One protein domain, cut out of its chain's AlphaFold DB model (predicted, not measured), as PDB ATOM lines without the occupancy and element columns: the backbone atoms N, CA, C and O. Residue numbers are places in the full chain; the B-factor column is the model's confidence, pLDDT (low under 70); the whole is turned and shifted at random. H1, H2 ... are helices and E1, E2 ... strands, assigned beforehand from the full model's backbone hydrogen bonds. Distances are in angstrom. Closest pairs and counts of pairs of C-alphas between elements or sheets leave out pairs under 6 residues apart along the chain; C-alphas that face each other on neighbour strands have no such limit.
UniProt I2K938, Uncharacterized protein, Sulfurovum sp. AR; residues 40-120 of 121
ATOM      1  N   VAL A  40     -39.918  32.939  35.971       42.12
ATOM      2  CA  VAL A  40     -39.570  32.065  37.095       42.12
ATOM      3  C   VAL A  40     -38.648  30.995  36.539       42.12
ATOM      4  O   VAL A  40     -39.088  30.145  35.758       42.12
ATOM      5  N   ALA A  41     -37.372  31.075  36.929       47.09
ATOM      6  CA  ALA A  41     -36.336  30.089  36.643       47.09
ATOM      7  C   ALA A  41     -36.918  28.670  36.690       47.09
ATOM      8  O   ALA A  41     -37.689  28.350  37.598       47.09
ATOM      9  N   ALA A  42     -36.595  27.842  35.693       55.62
ATOM     10  CA  ALA A  42     -37.045  26.460  35.628       55.62
ATOM     11  C   ALA A  42     -36.690  25.758  36.944       55.62
ATOM     12  O   ALA A  42     -35.549  25.384  37.172       55.62
ATOM     13  N   SER A  43     -37.661  25.613  37.843       75.44
ATOM     14  CA  SER A  43     -37.441  24.995  39.148       75.44
ATOM     15  C   SER A  43     -37.693  23.489  39.087       75.44
ATOM     16  O   SER A  43     -38.085  22.874  40.074       75.44
ATOM     17  N   VAL A  44     -37.468  22.916  37.900       87.56
ATOM     18  CA  VAL A  44     -37.568  21.495  37.584       87.56
ATOM     19  C   VAL A  44     -36.227  21.048  37.027       87.56
ATOM     20  O   VAL A  44     -35.780  21.558  36.002       87.56
ATOM     21  N   PHE A  45     -35.591  20.090  37.690       90.94
ATOM     22  CA  PHE A  45     -34.254  19.620  37.333       90.94
ATOM     23  C   PHE A  45     -34.230  18.100  37.198       90.94
ATOM     24  O   PHE A  45     -34.976  17.404  37.878       90.94
ATOM     25  N   SER A  46     -33.340  17.572  36.354       89.88
ATOM     26  CA  SER A  46     -33.132  16.116  36.212       89.88
ATOM     27  C   SER A  46     -32.255  15.521  37.325       89.88
ATOM     28  O   SER A  46     -31.976  14.332  37.338       89.88
ATOM     29  N   TYR A  47     -31.773  16.358  38.242       90.69
ATOM     30  CA  TYR A  47     -30.939  15.980  39.378       90.69
ATOM     31  C   TYR A  47     -31.248  16.916  40.560       90.69
ATOM     32  O   TYR A  47     -31.743  18.027  40.335       90.69
ATOM     33  N   PRO A  48     -30.958  16.518  41.811       91.19
ATOM     34  CA  PRO A  48     -31.198  17.370  42.968       91.19
ATOM     35  C   PRO A  48     -30.257  18.576  42.917       91.19
ATOM     36  O   PRO A  48     -29.039  18.430  43.020       91.19
ATOM     37  N   HIS A  49     -30.825  19.761  42.709       89.69
ATOM     38  CA  HIS A  49     -30.072  21.007  42.565       89.69
ATOM     39  C   HIS A  49     -29.883  21.719  43.909       89.69
ATOM     40  O   HIS A  49     -28.825  22.277  44.179       89.69
ATOM     41  N   TYR A  50     -30.901  21.648  44.769       90.31
ATOM     42  CA  TYR A  50     -30.904  22.247  46.100       90.31
ATOM     43  C   TYR A  50     -31.130  21.172  47.168       90.31
ATOM     44  O   TYR A  50     -31.970  20.284  46.984       90.31
ATOM     45  N   TYR A  51     -30.398  21.278  48.280       89.81
ATOM     46  CA  TYR A  51     -30.423  20.331  49.410       89.81
ATOM     47  C   TYR A  51     -30.906  20.968  50.722       89.81
ATOM     48  O   TYR A  51     -31.199  20.269  51.686       89.81
ATOM     49  N   ASP A  52     -30.997  22.293  50.741       89.31
ATOM     50  CA  ASP A  52     -31.370  23.159  51.861       89.31
ATOM     51  C   ASP A  52     -32.879  23.435  51.941       89.31
ATOM     52  O   ASP A  52     -33.356  24.041  52.897       89.31
ATOM     53  N   ARG A  53     -33.645  23.020  50.929       91.19
ATOM     54  CA  ARG A  53     -35.046  23.415  50.753       91.19
ATOM     55  C   ARG A  53     -35.938  22.235  50.397       91.19
ATOM     56  O   ARG A  53     -35.452  21.240  49.849       91.19
ATOM     57  N   PRO A  54     -37.247  22.340  50.667       93.69
ATOM     58  CA  PRO A  54     -38.176  21.307  50.267       93.69
ATOM     59  C   PRO A  54     -38.263  21.163  48.752       93.69
ATOM     60  O   PRO A  54     -38.131  22.131  47.997       93.69
ATOM     61  N   TYR A  55     -38.540  19.940  48.325       94.69
ATOM     62  CA  TYR A  55     -38.735  19.608  46.923       94.69
ATOM     63  C   TYR A  55     -39.693  18.440  46.766       94.69
ATOM     64  O   TYR A  55     -39.936  17.680  47.701       94.69
ATOM     65  N   TYR A  56     -40.224  18.291  45.563       95.19
ATOM     66  CA  TYR A  56     -40.983  17.123  45.154       95.19
ATOM     67  C   TYR A  56     -40.175  16.339  44.128       95.19
ATOM     68  O   TYR A  56     -39.550  16.929  43.254       95.19
ATOM     69  N   TYR A  57     -40.148  15.021  44.254       95.25
ATOM     70  CA  TYR A  57     -39.505  14.124  43.309       95.25
ATOM     71  C   TYR A  57     -40.570  13.295  42.603       95.25
ATOM     72  O   TYR A  57     -41.324  12.567  43.251       95.25
ATOM     73  N   TYR A  58     -40.627  13.408  41.283       93.19
ATOM     74  CA  TYR A  58     -41.561  12.660  40.455       93.19
ATOM     75  C   TYR A  58     -40.935  12.392  39.095       93.19
ATOM     76  O   TYR A  58     -40.413  13.313  38.468       93.19
ATOM     77  N   ASP A  59     -40.969  11.127  38.680       89.12
ATOM     78  CA  ASP A  59     -40.482  10.669  37.377       89.12
ATOM     79  C   ASP A  59     -39.058  11.151  37.032       89.12
ATOM     80  O   ASP A  59     -38.797  11.788  36.016       89.12
ATOM     81  N   GLY A  60     -38.113  10.949  37.958       89.81
ATOM     82  CA  GLY A  60     -36.713  11.356  37.760       89.81
ATOM     83  C   GLY A  60     -36.461  12.865  37.832       89.81
ATOM     84  O   GLY A  60     -35.320  13.300  37.684       89.81
ATOM     85  N   ARG A  61     -37.493  13.675  38.082       92.56
ATOM     86  CA  ARG A  61     -37.399  15.135  38.126       92.56
ATOM     87  C   ARG A  61     -37.603  15.678  39.533       92.56
ATOM     88  O   ARG A  61     -38.381  15.148  40.326       92.56
ATOM     89  N   TYR A  62     -36.914  16.777  39.805       93.69
ATOM     90  CA  TYR A  62     -36.898  17.491  41.075       93.69
ATOM     91  C   TYR A  62     -37.584  18.840  40.918       93.69
ATOM     92  O   TYR A  62     -37.069  19.699  40.207       93.69
ATOM     93  N   TYR A  63     -38.711  19.025  41.598       92.69
ATOM     94  CA  TYR A  63     -39.534  20.229  41.556       92.69
ATOM     95  C   TYR A  63     -39.341  21.050  42.823       92.69
ATOM     96  O   TYR A  63     -39.503  20.548  43.937       92.69
ATOM     97  N   TYR A  64     -39.055  22.333  42.649       92.50
ATOM     98  CA  TYR A  64     -38.823  23.288  43.722       92.50
ATOM     99  C   TYR A  64     -39.806  24.458  43.624       92.50
ATOM    100  O   TYR A  64     -40.208  24.859  42.530       92.50
ATOM    101  N   GLY A  65     -40.173  25.039  44.768       90.12
ATOM    102  CA  GLY A  65     -41.014  26.245  44.829       90.12
ATOM    103  C   GLY A  65     -42.527  26.012  44.733       90.12
ATOM    104  O   GLY A  65     -43.284  26.973  44.699       90.12
ATOM    105  N   GLY A  66     -42.981  24.761  44.690       90.31
ATOM    106  CA  GLY A  66     -44.376  24.400  44.952       90.31
ATOM    107  C   GLY A  66     -44.652  24.155  46.437       90.31
ATOM    108  O   GLY A  66     -43.753  24.242  47.275       90.31
ATOM    109  N   TYR A  67     -45.893  23.794  46.757       91.56
ATOM    110  CA  TYR A  67     -46.326  23.483  48.121       91.56
ATOM    111  C   TYR A  67     -47.011  22.119  48.186       91.56
ATOM    112  O   TYR A  67     -47.641  21.678  47.229       91.56
ATOM    113  N   TYR A  68     -46.885  21.437  49.322       91.31
ATOM    114  CA  TYR A  68     -47.519  20.143  49.561       91.31
ATOM    115  C   TYR A  68     -48.702  20.308  50.514       91.31
ATOM    116  O   TYR A  68     -48.552  20.897  51.583       91.31
ATOM    117  N   ARG A  69     -49.872  19.794  50.131       91.94
ATOM    118  CA  ARG A  69     -51.105  19.863  50.920       91.94
ATOM    119  C   ARG A  69     -51.962  18.626  50.662       91.94
ATOM    120  O   ARG A  69     -52.143  18.234  49.513       91.94
ATOM    121  N   ASP A  70     -52.461  18.012  51.731       89.69
ATOM    122  CA  ASP A  70     -53.409  16.885  51.700       89.69
ATOM    123  C   ASP A  70     -52.990  15.705  50.809       89.69
ATOM    124  O   ASP A  70     -53.808  15.071  50.150       89.69
ATOM    125  N   GLY A  71     -51.690  15.408  50.757       88.62
ATOM    126  CA  GLY A  71     -51.177  14.314  49.930       88.62
ATOM    127  C   GLY A  71     -50.820  14.693  48.497       88.62
ATOM    128  O   GLY A  71     -50.319  13.846  47.760       88.62
ATOM    129  N   PHE A  72     -51.027  15.951  48.116       91.94
ATOM    130  CA  PHE A  72     -50.762  16.454  46.779       91.94
ATOM    131  C   PHE A  72     -49.694  17.538  46.793       91.94
ATOM    132  O   PHE A  72     -49.639  18.378  47.691       91.94
ATOM    133  N   TYR A  73     -48.867  17.548  45.757       92.75
ATOM    134  CA  TYR A  73     -47.958  18.649  45.492       92.75
ATOM    135  C   TYR A  73     -48.570  19.583  44.456       92.75
ATOM    136  O   TYR A  73     -49.103  19.130  43.445       92.75
ATOM    137  N   TYR A  74     -48.497  20.880  44.705       91.25
ATOM    138  CA  TYR A  74     -49.023  21.918  43.838       91.25
ATOM    139  C   TYR A  74     -47.875  22.768  43.319       91.25
ATOM    140  O   TYR A  74     -47.135  23.372  44.097       91.25
ATOM    141  N   TYR A  75     -47.734  22.834  42.001       88.06
ATOM    142  CA  TYR A  75     -46.680  23.600  41.355       88.06
ATOM    143  C   TYR A  75     -47.218  24.272  40.100       88.06
ATOM    144  O   TYR A  75     -47.766  23.609  39.224       88.06
ATOM    145  N   LYS A  76     -47.096  25.604  40.037       86.06
ATOM    146  CA  LYS A  76     -47.598  26.435  38.926       86.06
ATOM    147  C   LYS A  76     -49.062  26.136  38.539       86.06
ATOM    148  O   LYS A  76     -49.393  26.077  37.364       86.06
ATOM    149  N   GLY A  77     -49.929  25.912  39.530       84.25
ATOM    150  CA  GLY A  77     -51.352  25.605  39.315       84.25
ATOM    151  C   GLY A  77     -51.669  24.134  39.010       84.25
ATOM    152  O   GLY A  77     -52.838  23.761  39.000       84.25
ATOM    153  N   TYR A  78     -50.658  23.282  38.835       83.50
ATOM    154  CA  TYR A  78     -50.834  21.848  38.604       83.50
ATOM    155  C   TYR A  78     -50.769  21.056  39.902       83.50
ATOM    156  O   TYR A  78     -49.999  21.395  40.801       83.50
ATOM    157  N   ARG A  79     -51.554  19.977  39.975       90.44
ATOM    158  CA  ARG A  79     -51.623  19.057  41.114       90.44
ATOM    159  C   ARG A  79     -50.969  17.720  40.759       90.44
ATOM    160  O   ARG A  79     -51.403  17.064  39.818       90.44
ATOM    161  N   PHE A  80     -50.011  17.287  41.568       88.75
ATOM    162  CA  PHE A  80     -49.277  16.029  41.432       88.75
ATOM    163  C   PHE A  80     -49.574  15.116  42.626       88.75
ATOM    164  O   PHE A  80     -49.640  15.594  43.762       88.75
ATOM    165  N   ARG A  81     -49.750  13.810  42.385       87.62
ATOM    166  CA  ARG A  81     -50.113  12.835  43.429       87.62
ATOM    167  C   ARG A  81     -49.063  11.747  43.654       87.62
ATOM    168  O   ARG A  81     -48.805  11.395  44.799       87.62
ATOM    169  N   ASP A  82     -48.418  11.263  42.598       89.81
ATOM    170  CA  ASP A  82     -47.709   9.975  42.661       89.81
ATOM    171  C   ASP A  82     -46.204  10.080  42.982       89.81
ATOM    172  O   ASP A  82     -45.506   9.077  43.089       89.81
ATOM    173  N   GLY A  83     -45.686  11.291  43.169       93.06
ATOM    174  CA  GLY A  83     -44.316  11.556  43.605       93.06
ATOM    175  C   GLY A  83     -44.129  11.640  45.122       93.06
ATOM    176  O   GLY A  83     -44.999  11.300  45.929       93.06
ATOM    177  N   HIS A  84     -42.954  12.120  45.516       95.88
ATOM    178  CA  HIS A  84     -42.498  12.165  46.901       95.88
ATOM    179  C   HIS A  84     -42.064  13.576  47.281       95.88
ATOM    180  O   HIS A  84     -41.138  14.126  46.691       95.88
ATOM    181  N   TYR A  85     -42.710  14.159  48.284       96.06
ATOM    182  CA  TYR A  85     -42.325  15.462  48.817       96.06
ATOM    183  C   TYR A  85     -41.323  15.298  49.957       96.06
ATOM    184  O   TYR A  85     -41.512  14.458  50.833       96.06
ATOM    185  N   TYR A  86     -40.271  16.104  49.975       95.94
ATOM    186  CA  TYR A  86     -39.225  16.056  50.984       95.94
ATOM    187  C   TYR A  86     -39.140  17.369  51.734       95.94
ATOM    188  O   TYR A  86     -39.015  18.429  51.128       95.94
ATOM    189  N   HIS A  87     -39.173  17.289  53.061       94.38
ATOM    190  CA  HIS A  87     -39.030  18.447  53.932       94.38
ATOM    191  C   HIS A  87     -38.483  18.024  55.297       94.38
ATOM    192  O   HIS A  87     -38.958  17.048  55.880       94.38
ATOM    193  N   ASN A  88     -37.471  18.738  55.799       92.44
ATOM    194  CA  ASN A  88     -36.859  18.533  57.120       92.44
ATOM    195  C   ASN A  88     -36.465  17.073  57.429       92.44
ATOM    196  O   ASN A  88     -36.683  16.587  58.535       92.44
ATOM    197  N   GLY A  89     -35.926  16.345  56.444       92.19
ATOM    198  CA  GLY A  89     -35.523  14.939  56.615       92.19
ATOM    199  C   GLY A  89     -36.674  13.925  56.582       92.19
ATOM    200  O   GLY A  89     -36.462  12.739  56.838       92.19
ATOM    201  N   TYR A  90     -37.885  14.356  56.231       95.38
ATOM    202  CA  TYR A  90     -39.043  13.485  56.052       95.38
ATOM    203  C   TYR A  90     -39.476  13.434  54.594       95.38
ATOM    204  O   TYR A  90     -39.364  14.413  53.858       95.38
ATOM    205  N   ARG A  91     -39.990  12.269  54.204       95.75
ATOM    206  CA  ARG A  91     -40.644  11.995  52.931       95.75
ATOM    207  C   ARG A  91     -42.148  11.945  53.152       95.75
ATOM    208  O   ARG A  91     -42.616  11.164  53.975       95.75
ATOM    209  N   TYR A  92     -42.898  12.691  52.366       95.38
ATOM    210  CA  TYR A  92     -44.347  12.686  52.350       95.38
ATOM    211  C   TYR A  92     -44.836  12.083  51.035       95.38
ATOM    212  O   TYR A  92     -44.345  12.436  49.960       95.38
ATOM    213  N   HIS A  93     -45.762  11.137  51.124       93.88
ATOM    214  CA  HIS A  93     -46.318  10.438  49.970       93.88
ATOM    215  C   HIS A  93     -47.737   9.979  50.297       93.88
ATOM    216  O   HIS A  93     -47.944   9.382  51.353       93.88
ATOM    217  N   HIS A  94     -48.705  10.287  49.430       89.44
ATOM    218  CA  HIS A  94     -50.127   9.990  49.656       89.44
ATOM    219  C   HIS A  94     -50.639  10.445  51.037       89.44
ATOM    220  O   HIS A  94     -51.386   9.745  51.705       89.44
ATOM    221  N   GLY A  95     -50.184  11.610  51.506       88.69
ATOM    222  CA  GLY A  95     -50.586  12.168  52.805       88.69
ATOM    223  C   GLY A  95     -49.874  11.557  54.019       88.69
ATOM    224  O   GLY A  95     -49.954  12.111  55.112       88.69
ATOM    225  N   HIS A  96     -49.100  10.489  53.840       92.44
ATOM    226  CA  HIS A  96     -48.350   9.852  54.917       92.44
ATOM    227  C   HIS A  96     -46.919  10.382  55.011       92.44
ATOM    228  O   HIS A  96     -46.281  10.673  53.997       92.44
ATOM    229  N   ARG A  97     -46.402  10.471  56.241       95.38
ATOM    230  CA  ARG A  97     -45.036  10.901  56.559       95.38
ATOM    231  C   ARG A  97     -44.156   9.691  56.864       95.38
ATOM    232  O   ARG A  97     -44.501   8.854  57.689       95.38
ATOM    233  N   TYR A  98     -42.981   9.658  56.254       95.56
ATOM    234  CA  TYR A  98     -41.953   8.638  56.433       95.56
ATOM    235  C   TYR A  98     -40.606   9.310  56.696       95.56
ATOM    236  O   TYR A  98     -40.372  10.436  56.258       95.56
ATOM    237  N   SER A  99     -39.686   8.626  57.371       96.44
ATOM    238  CA  SER A  99     -38.298   9.093  57.455       96.44
ATOM    239  C   SER A  99     -37.627   9.000  56.077       96.44
ATOM    240  O   SER A  99     -37.784   7.992  55.378       96.44
ATOM    241  N   ALA A 100     -36.922  10.053  55.656       95.19
ATOM    242  CA  ALA A 100     -36.218  10.059  54.379       95.19
ATOM    243  C   ALA A 100     -34.944   9.203  54.460       95.19
ATOM    244  O   ALA A 100     -34.149   9.328  55.388       95.19
ATOM    245  N   ARG A 101     -34.740   8.333  53.467       95.12
ATOM    246  CA  ARG A 101     -33.584   7.428  53.389       95.12
ATOM    247  C   ARG A 101     -32.780   7.720  52.134       95.12
ATOM    248  O   ARG A 101     -33.342   7.740  51.040       95.12
ATOM    249  N   VAL A 102     -31.477   7.956  52.288       93.06
ATOM    250  CA  VAL A 102     -30.580   8.316  51.175       93.06
ATOM    251  C   VAL A 102     -30.617   7.251  50.081       93.06
ATOM    252  O   VAL A 102     -30.600   6.050  50.347       93.06
ATOM    253  N   GLY A 103     -30.705   7.708  48.835       91.38
ATOM    254  CA  GLY A 103     -30.862   6.891  47.641       91.38
ATOM    255  C   GLY A 103     -32.296   6.422  47.396       91.38
ATOM    256  O   GLY A 103     -32.631   6.066  46.270       91.38
ATOM    257  N   GLN A 104     -33.189   6.417  48.380       93.50
ATOM    258  CA  GLN A 104     -34.544   5.928  48.153       93.50
ATOM    259  C   GLN A 104     -35.447   7.031  47.602       93.50
ATOM    260  O   GLN A 104     -35.473   8.144  48.127       93.50
ATOM    261  N   TYR A 105     -36.220   6.696  46.564       93.88
ATOM    262  CA  TYR A 105     -37.265   7.561  46.003       93.88
ATOM    263  C   TYR A 105     -36.770   8.967  45.618       93.88
ATOM    264  O   TYR A 105     -37.463   9.958  45.820       93.88
ATOM    265  N   GLY A 106     -35.542   9.055  45.099       92.19
ATOM    266  CA  GLY A 106     -34.940  10.320  44.673       92.19
ATOM    267  C   GLY A 106     -34.332  11.163  45.798       92.19
ATOM    268  O   GLY A 106     -33.860  12.261  45.519       92.19
ATOM    269  N   TYR A 107     -34.282  10.676  47.044       95.38
ATOM    270  CA  TYR A 107     -33.694  11.428  48.155       95.38
ATOM    271  C   TYR A 107     -32.169  11.355  48.206       95.38
ATOM    272  O   TYR A 107     -31.595  10.274  48.333       95.38
ATOM    273  N   TYR A 108     -31.512  12.513  48.212       94.69
ATOM    274  CA  TYR A 108     -30.067  12.646  48.405       94.69
ATOM    275  C   TYR A 108     -29.776  13.874  49.267       94.69
ATOM    276  O   TYR A 108     -30.458  14.888  49.140       94.69
ATOM    277  N   GLN A 109     -28.767  13.792  50.134       92.19
ATOM    278  CA  GLN A 109     -28.347  14.902  51.000       92.19
ATOM    279  C   GLN A 109     -27.294  15.795  50.341       92.19
ATOM    280  O   GLN A 109     -27.103  16.928  50.763       92.19
ATOM    281  N   ASN A 110     -26.576  15.283  49.342       93.00
ATOM    282  CA  ASN A 110     -25.579  16.045  48.601       93.00
ATOM    283  C   ASN A 110     -25.340  15.458  47.204       93.00
ATOM    284  O   ASN A 110     -25.766  14.342  46.884       93.00
ATOM    285  N   ARG A 111     -24.613  16.223  46.383       90.94
ATOM    286  CA  ARG A 111     -24.320  15.878  44.989       90.94
ATOM    287  C   ARG A 111     -23.497  14.603  44.857       90.94
ATOM    288  O   ARG A 111     -23.815  13.756  44.031       90.94
ATOM    289  N   LYS A 112     -22.521  14.412  45.745       92.88
ATOM    290  CA  LYS A 112     -21.669  13.217  45.772       92.88
ATOM    291  C   LYS A 112     -22.488  11.931  45.944       92.88
ATOM    292  O   LYS A 112     -22.227  10.953  45.251       92.88
ATOM    293  N   GLN A 113     -23.496  11.923  46.822       92.94
ATOM    294  CA  GLN A 113     -24.389  10.768  47.003       92.94
ATOM    295  C   GLN A 113     -25.217  10.467  45.745       92.94
ATOM    296  O   GLN A 113     -25.407   9.298  45.410       92.94
ATOM    297  N   TYR A 114     -25.702  11.505  45.056       92.62
ATOM    298  CA  TYR A 114     -26.429  11.349  43.796       92.62
ATOM    299  C   TYR A 114     -25.524  10.765  42.708       92.62
ATOM    300  O   TYR A 114     -25.860   9.729  42.132       92.62
ATOM    301  N   ASP A 115     -24.360  11.379  42.483       92.62
ATOM    302  CA  ASP A 115     -23.424  10.976  41.432       92.62
ATOM    303  C   ASP A 115     -22.919   9.548  41.661       92.62
ATOM    304  O   ASP A 115     -22.964   8.728  40.751       92.62
ATOM    305  N   ASN A 116     -22.520   9.199  42.891       91.94
ATOM    306  CA  ASN A 116     -22.061   7.845  43.223       91.94
ATOM    307  C   ASN A 116     -23.097   6.767  42.885       91.94
ATOM    308  O   ASN A 116     -22.727   5.651  42.532       91.94
ATOM    309  N   ARG A 117     -24.389   7.088  42.998       87.81
ATOM    310  CA  ARG A 117     -25.471   6.138  42.730       87.81
ATOM    311  C   ARG A 117     -25.836   6.038  41.253       87.81
ATOM    312  O   ARG A 117     -26.358   5.010  40.840       87.81
ATOM    313  N   HIS A 118     -25.574   7.091  40.484       85.94
ATOM    314  CA  HIS A 118     -25.858   7.141  39.050       85.94
ATOM    315  C   HIS A 118     -24.645   6.797  38.180       85.94
ATOM    316  O   HIS A 118     -24.825   6.486  37.016       85.94
ATOM    317  N   ARG A 119     -23.426   6.775  38.734       83.12
ATOM    318  CA  ARG A 119     -22.210   6.330  38.025       83.12
ATOM    319  C   ARG A 119     -22.243   4.869  37.569       83.12
ATOM    320  O   ARG A 119     -21.481   4.515  36.683       83.12
ATOM    321  N   TYR A 120     -23.075   4.038  38.195       68.12
ATOM    322  CA  TYR A 120     -23.150   2.592  37.947       68.12
ATOM    323  C   TYR A 120     -24.502   2.146  37.367       68.12
ATOM    324  O   TYR A 120     -24.847   0.969  37.459       68.12
TER     325      TYR A 120
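What this domain is: This is residues 40 to 120 of the 121 residues of an uncharacterized protein of Sulfurovum sp. AR (UniProt I2K938). Two small sheets face each other as a sandwich with their strands crossed: a strongly twisted sheet of five strands and, over part of one of its faces, a sheet of three, E3 to E5. The short helix H1 lies away from both, at the end of a long link, on the side away from E3 to E5. The printed part has 81 residues, with eight named strands followed by one named helix; the class is mixed, though named elements hold 38 residues, under half. Both sheets are antiparallel, in the orders E2 E1 E6 E7 E8 and E3 E4 E5. The whole is compact, with a radius of gyration of the C-alphas of 12.0 A and spans of 35 by 30 by 21 A.

Where its parts are: The larger sheet holds E1, residues 55 to 58, from C-alpha 55 at (-38.735, 19.608, 46.923), E2, 61 to 64, E6, 84 to 87, E7, 90 to 93, and E8, 96 to 99, 10.4 A long. The smaller holds E3, 67 to 69, E4, 72 to 75, and E5, 78 to 80. H1, residues 111 to 118, is 10.7 A long and ends with C-alpha 118 at (-25.858, 7.141, 39.050).

How they stand to each other: E1 has N 56 and O 63 of E2 at 2.9 A, and N 57 and O 84 of E6 at 2.8 A. The meander E6 E7 E8, each strand the antiparallel neighbour of the one before, has N 85 and O 92 at 2.9 A and N 91 and O 98 at 2.8 A. E2 runs on into E3 at 95 degrees. E3 E4 E5 is a meander too, with N 69 and O 72 at 2.8 A and N 73 and O 80 at 2.9 A. The sheets' strands stand at 75 degrees; the closest C-alphas of E3 and E6, Tyr 68 and Tyr 85, are 7.0 A apart. H1 is on neither sheet, and its O i to N i+4 pairs are each within hydrogen-bond range.

The domain as a whole: The C-alphas farthest apart, Gly 77 and Tyr 120, are 36.4 A apart. The printed part has no cut; the link E8 to H1 is long, the others tight. Residues 40 to 42 and 120 are under pLDDT 70.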